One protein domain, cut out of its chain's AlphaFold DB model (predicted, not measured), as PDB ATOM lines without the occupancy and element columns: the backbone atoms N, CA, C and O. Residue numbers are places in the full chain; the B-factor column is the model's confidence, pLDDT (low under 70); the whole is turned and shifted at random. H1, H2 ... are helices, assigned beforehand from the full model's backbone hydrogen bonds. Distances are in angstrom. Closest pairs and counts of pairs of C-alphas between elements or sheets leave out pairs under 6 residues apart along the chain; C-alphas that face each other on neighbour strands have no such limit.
ATOM      1  N   ASP A   3     -14.628 -61.651  29.433       56.31
ATOM      2  CA  ASP A   3     -15.666 -61.282  30.413       56.31
ATOM      3  C   ASP A   3     -15.307 -60.158  31.404       56.31
ATOM      4  O   ASP A   3     -16.082 -59.213  31.568       56.31
ATOM      5  N   GLU A   4     -14.128 -60.167  32.031       69.44
ATOM      6  CA  GLU A   4     -13.817 -59.187  33.090       69.44
ATOM      7  C   GLU A   4     -13.562 -57.766  32.563       69.44
ATOM      8  O   GLU A   4     -13.979 -56.784  33.181       69.44
ATOM      9  N   GLN A   5     -12.917 -57.628  31.400       72.38
ATOM     10  CA  GLN A   5     -12.643 -56.306  30.826       72.38
ATOM     11  C   GLN A   5     -13.904 -55.632  30.289       72.38
ATOM     12  O   GLN A   5     -14.068 -54.425  30.464       72.38
ATOM     13  N   PHE A   6     -14.809 -56.395  29.670       72.31
ATOM     14  CA  PHE A   6     -16.071 -55.858  29.167       72.31
ATOM     15  C   PHE A   6     -17.000 -55.461  30.322       72.31
ATOM     16  O   PHE A   6     -17.564 -54.367  30.319       72.31
ATOM     17  N   GLN A   7     -17.091 -56.288  31.368       74.06
ATOM     18  CA  GLN A   7     -17.831 -55.970  32.595       74.06
ATOM     19  C   GLN A   7     -17.279 -54.721  33.300       74.06
ATOM     20  O   GLN A   7     -18.040 -53.825  33.675       74.06
ATOM     21  N   ALA A   8     -15.956 -54.618  33.449       80.62
ATOM     22  CA  ALA A   8     -15.318 -53.455  34.061       80.62
ATOM     23  C   ALA A   8     -15.502 -52.179  33.219       80.62
ATOM     24  O   ALA A   8     -15.737 -51.103  33.782       80.62
ATOM     25  N   PHE A   9     -15.490 -52.304  31.889       80.62
ATOM     26  CA  PHE A   9     -15.804 -51.214  30.970       80.62
ATOM     27  C   PHE A   9     -17.253 -50.744  31.134       80.62
ATOM     28  O   PHE A   9     -17.483 -49.558  31.352       80.62
ATOM     29  N   LEU A  10     -18.233 -51.656  31.131       79.62
ATOM     30  CA  LEU A  10     -19.647 -51.310  31.325       79.62
ATOM     31  C   LEU A  10     -19.919 -50.698  32.703       79.62
ATOM     32  O   LEU A  10     -20.745 -49.794  32.827       79.62
ATOM     33  N   LYS A  11     -19.244 -51.170  33.753       83.12
ATOM     34  CA  LYS A  11     -19.389 -50.623  35.108       83.12
ATOM     35  C   LYS A  11     -18.811 -49.213  35.208       83.12
ATOM     36  O   LYS A  11     -19.446 -48.328  35.781       83.12
ATOM     37  N   THR A  12     -17.646 -48.992  34.605       83.06
ATOM     38  CA  THR A  12     -17.024 -47.665  34.520       83.06
ATOM     39  C   THR A  12     -17.874 -46.729  33.670       83.06
ATOM     40  O   THR A  12     -18.182 -45.631  34.112       83.06
ATOM     41  N   ALA A  13     -18.357 -47.176  32.512       84.50
ATOM     42  CA  ALA A  13     -19.186 -46.368  31.624       84.50
ATOM     43  C   ALA A  13     -20.564 -46.015  32.206       84.50
ATOM     44  O   ALA A  13     -21.137 -44.988  31.855       84.50
ATOM     45  N   GLN A  14     -21.103 -46.836  33.112       80.31
ATOM     46  CA  GLN A  14     -22.311 -46.498  33.872       80.31
ATOM     47  C   GLN A  14     -22.053 -45.462  34.971       80.31
ATOM     48  O   GLN A  14     -22.951 -44.686  35.291       80.31
ATOM     49  N   SER A  15     -20.852 -45.453  35.553       83.31
ATOM     50  CA  SER A  15     -20.478 -44.508  36.608       83.31
ATOM     51  C   SER A  15     -19.876 -43.209  36.069       83.31
ATOM     52  O   SER A  15     -19.910 -42.199  36.771       83.31
ATOM     53  N   ASP A  16     -19.327 -43.223  34.852       83.25
ATOM     54  CA  ASP A  16     -18.648 -42.091  34.236       83.25
ATOM     55  C   ASP A  16     -19.501 -41.480  33.105       83.25
ATOM     56  O   ASP A  16     -19.678 -42.085  32.041       83.25
ATOM     57  N   PRO A  17     -20.055 -40.268  33.298       85.19
ATOM     58  CA  PRO A  17     -20.957 -39.643  32.333       85.19
ATOM     59  C   PRO A  17     -20.269 -39.266  31.013       85.19
ATOM     60  O   PRO A  17     -20.961 -39.076  30.007       85.19
ATOM     61  N   SER A  18     -18.937 -39.164  30.998       84.44
ATOM     62  CA  SER A  18     -18.148 -38.856  29.800       84.44
ATOM     63  C   SER A  18     -18.111 -40.069  28.875       84.44
ATOM     64  O   SER A  18     -18.481 -39.964  27.706       84.44
ATOM     65  N   LEU A  19     -17.795 -41.242  29.434       83.19
ATOM     66  CA  LEU A  19     -17.879 -42.534  28.745       83.19
ATOM     67  C   LEU A  19     -19.302 -42.828  28.276       83.19
ATOM     68  O   LEU A  19     -19.514 -43.247  27.143       83.19
ATOM     69  N   GLN A  20     -20.298 -42.552  29.116       82.81
ATOM     70  CA  GLN A  20     -21.692 -42.791  28.763       82.81
ATOM     71  C   GLN A  20     -22.173 -41.898  27.605       82.81
ATOM     72  O   GLN A  20     -22.994 -42.330  26.798       82.81
ATOM     73  N   ARG A  21     -21.718 -40.635  27.520       85.38
ATOM     74  CA  ARG A  21     -22.006 -39.751  26.370       85.38
ATOM     75  C   ARG A  21     -21.324 -40.264  25.116       85.38
ATOM     76  O   ARG A  21     -22.009 -40.443  24.118       85.38
ATOM     77  N   ALA A  22     -20.045 -40.591  25.205       83.31
ATOM     78  CA  ALA A  22     -19.295 -41.030  24.047       83.31
ATOM     79  C   ALA A  22     -19.757 -42.411  23.528       83.31
ATOM     80  O   ALA A  22     -19.804 -42.614  22.323       83.31
ATOM     81  N   LEU A  23     -20.256 -43.307  24.394       82.00
ATOM     82  CA  LEU A  23     -20.950 -44.544  23.988       82.00
ATOM     83  C   LEU A  23     -22.287 -44.305  23.276       82.00
ATOM     84  O   LEU A  23     -22.699 -45.127  22.467       82.00
ATOM     85  N   ARG A  24     -22.998 -43.220  23.605       81.06
ATOM     86  CA  ARG A  24     -24.249 -42.841  22.923       81.06
ATOM     87  C   ARG A  24     -23.992 -42.145  21.590       81.06
ATOM     88  O   ARG A  24     -24.866 -42.164  20.730       81.06
ATOM     89  N   GLU A  25     -22.843 -41.492  21.461       84.94
ATOM     90  CA  GLU A  25     -22.382 -40.875  20.216       84.94
ATOM     91  C   GLU A  25     -21.754 -41.910  19.277       84.94
ATOM     92  O   GLU A  25     -21.889 -41.775  18.065       84.94
ATOM     93  N   ALA A  26     -21.158 -42.973  19.828       82.06
ATOM     94  CA  ALA A  26     -20.650 -44.105  19.070       82.06
ATOM     95  C   ALA A  26     -21.786 -44.789  18.292       82.06
ATOM     96  O   ALA A  26     -22.700 -45.387  18.863       82.06
ATOM     97  N   THR A  27     -21.716 -44.722  16.966       80.88
ATOM     98  CA  THR A  27     -22.712 -45.327  16.057       80.88
ATOM     99  C   THR A  27     -22.257 -46.660  15.480       80.88
ATOM    100  O   THR A  27     -23.058 -47.395  14.904       80.88
ATOM    101  N   SER A  28     -20.974 -46.987  15.644       76.69
ATOM    102  CA  SER A  28     -20.365 -48.220  15.154       76.69
ATOM    103  C   SER A  28     -19.639 -48.970  16.262       76.69
ATOM    104  O   SER A  28     -19.080 -48.375  17.181       76.69
ATOM    105  N   SER A  29     -19.588 -50.297  16.138       68.44
ATOM    106  CA  SER A  29     -18.826 -51.156  17.053       68.44
ATOM    107  C   SER A  29     -17.343 -50.780  17.112       68.44
ATOM    108  O   SER A  29     -16.743 -50.891  18.172       68.44
ATOM    109  N   ASP A  30     -16.776 -50.276  16.012       76.50
ATOM    110  CA  ASP A  30     -15.398 -49.772  15.947       76.50
ATOM    111  C   ASP A  30     -15.181 -48.539  16.846       76.50
ATOM    112  O   ASP A  30     -14.178 -48.441  17.552       76.50
ATOM    113  N   GLU A  31     -16.175 -47.646  16.923       82.06
ATOM    114  CA  GLU A  31     -16.136 -46.496  17.831       82.06
ATOM    115  C   GLU A  31     -16.236 -46.940  19.291       82.06
ATOM    116  O   GLU A  31     -15.510 -46.423  20.131       82.06
ATOM    117  N   VAL A  32     -17.062 -47.946  19.602       78.12
ATOM    118  CA  VAL A  32     -17.157 -48.520  20.958       78.12
ATOM    119  C   VAL A  32     -15.844 -49.197  21.373       78.12
ATOM    120  O   VAL A  32     -15.420 -49.057  22.519       78.12
ATOM    121  N   ILE A  33     -15.181 -49.901  20.450       76.88
ATOM    122  CA  ILE A  33     -13.868 -50.526  20.680       76.88
ATOM    123  C   ILE A  33     -12.805 -49.452  20.920       76.88
ATOM    124  O   ILE A  33     -12.041 -49.555  21.879       76.88
ATOM    125  N   THR A  34     -12.785 -48.407  20.092       81.56
ATOM    126  CA  THR A  34     -11.870 -47.268  20.245       81.56
ATOM    127  C   THR A  34     -12.094 -46.581  21.589       81.56
ATOM    128  O   THR A  34     -11.146 -46.366  22.338       81.56
ATOM    129  N   LEU A  35     -13.352 -46.345  21.965       83.25
ATOM    130  CA  LEU A  35     -13.716 -45.731  23.239       83.25
ATOM    131  C   LEU A  35     -13.254 -46.554  24.442       83.25
ATOM    132  O   LEU A  35     -12.795 -46.016  25.451       83.25
ATOM    133  N   ALA A  36     -13.382 -47.874  24.342       78.69
ATOM    134  CA  ALA A  36     -12.894 -48.772  25.367       78.69
ATOM    135  C   ALA A  36     -11.370 -48.707  25.481       78.69
ATOM    136  O   ALA A  36     -10.864 -48.576  26.594       78.69
ATOM    137  N   GLN A  37     -10.652 -48.696  24.355       79.81
ATOM    138  CA  GLN A  37      -9.194 -48.553  24.332       79.81
ATOM    139  C   GLN A  37      -8.736 -47.221  24.935       79.81
ATOM    140  O   GLN A  37      -7.793 -47.210  25.727       79.81
ATOM    141  N   GLU A  38      -9.428 -46.117  24.640       81.38
ATOM    142  CA  GLU A  38      -9.153 -44.800  25.236       81.38
ATOM    143  C   GLU A  38      -9.414 -44.773  26.745       81.38
ATOM    144  O   GLU A  38      -8.672 -44.145  27.500       81.38
ATOM    145  N   ALA A  39     -10.420 -45.514  27.208       75.44
ATOM    146  CA  ALA A  39     -10.695 -45.715  28.627       75.44
ATOM    147  C   ALA A  39      -9.743 -46.724  29.306       75.44
ATOM    148  O   ALA A  39      -9.900 -47.011  30.493       75.44
ATOM    149  N   GLY A  40      -8.750 -47.254  28.582       75.12
ATOM    150  CA  GLY A  40      -7.768 -48.214  29.092       75.12
ATOM    151  C   GLY A  40      -8.247 -49.669  29.097       75.12
ATOM    152  O   GLY A  40      -7.565 -50.536  29.644       75.12
ATOM    153  N   PHE A  41      -9.393 -49.956  28.480       72.81
ATOM    154  CA  PHE A  41      -9.947 -51.296  28.311       72.81
ATOM    155  C   PHE A  41      -9.564 -51.846  26.934       72.81
ATOM    156  O   PHE A  41      -9.980 -51.355  25.888       72.81
ATOM    157  N   THR A  42      -8.771 -52.911  26.914       62.72
ATOM    158  CA  THR A  42      -8.376 -53.595  25.680       62.72
ATOM    159  C   THR A  42      -9.432 -54.637  25.325       62.72
ATOM    160  O   THR A  42      -9.250 -55.838  25.530       62.72
ATOM    161  N   ILE A  43     -10.563 -54.172  24.794       64.12
ATOM    162  CA  ILE A  43     -11.622 -55.053  24.297       64.12
ATOM    163  C   ILE A  43     -11.152 -55.599  22.949       64.12
ATOM    164  O   ILE A  43     -11.199 -54.915  21.927       64.12
ATOM    165  N   GLN A  44     -10.588 -56.808  22.967       52.25
ATOM    166  CA  GLN A  44     -10.110 -57.465  21.755       52.25
ATOM    167  C   GLN A  44     -11.306 -57.798  20.864       52.25
ATOM    168  O   GLN A  44     -12.188 -58.556  21.256       52.25
ATOM    169  N   ALA A  45     -11.292 -57.278  19.637       46.59
ATOM    170  CA  ALA A  45     -12.224 -57.623  18.564       46.59
ATOM    171  C   ALA A  45     -12.064 -59.077  18.061       46.59
ATOM    172  O   ALA A  45     -12.492 -59.402  16.955       46.59
ATOM    173  N   ASP A  46     -11.460 -59.965  18.859       42.84
ATOM    174  CA  ASP A  46     -11.371 -61.401  18.599       42.84
ATOM    175  C   ASP A  46     -12.712 -62.062  18.962       42.84
ATOM    176  O   ASP A  46     -12.842 -62.891  19.858       42.84
TER     177      ASP A  46
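Overview. This is residues 3 to 46 of the 75 residues of the protein "Nif11-like leader peptide domain protein" of Synechococcus sp. NOUM97013 (UniProt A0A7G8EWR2). Three helices make a small folded body: H1, the longest, runs along one side, H2 turns off its end at a corner, and H3 folds back beside H2 as a helical hairpin, with its later part coming near the middle of H1. A tail without a named element, residues 39 to 46, follows H3. The printed part has 44 residues with three named helices, H1, H2 and H3 along the chain, and no named strand; its class is all helix. It is compact, with a radius of gyration of the C-alphas of 9.5 A, and rounded, with spans of 25 by 20 by 14 A.

Along the chain. Find C-alpha 3 at (-15.666, -61.282, 30.413); from there H1, residues 3 to 15, runs 18.5 A to C-alpha 15 at (-20.478, -44.508, 36.608). Next comes H2, residues 17 to 25, 12.3 A long. H3, residues 29 to 38, covers 14.2 A and ends at C-alpha 38, at (-9.153, -44.800, 25.236).

Arrangement. Look first at Ala 13 and Leu 19, whose C-alphas, 5.0 A apart, are the closest of H1 and H2. These helices touch only at the corner by their link, H1 with residues 12 to 14 alone, and are about perpendicular at 74 degrees. H2 and H3 form a hairpin: they touch, run opposite ways at a shallow tilt of 24 degrees, and come closest at the C-alphas of Leu 23 and Val 32, 6.3 A apart. H1 and H3 are close but not clearly touching, about perpendicular at 81 degrees; their closest C-alphas, of Phe 9 and Ala 36, are 6.8 A apart. In H1, H2 and H3 every O i to N i+4 pair is within hydrogen-bond range.

Size, cuts and confidence. The C-alphas farthest apart, of Pro 17 and Asp 46, are 27.5 A apart. The printed part has no cut, and both links are tight. In this model pLDDT is under 70 at residues 3 to 4, 29 and 42 to 46.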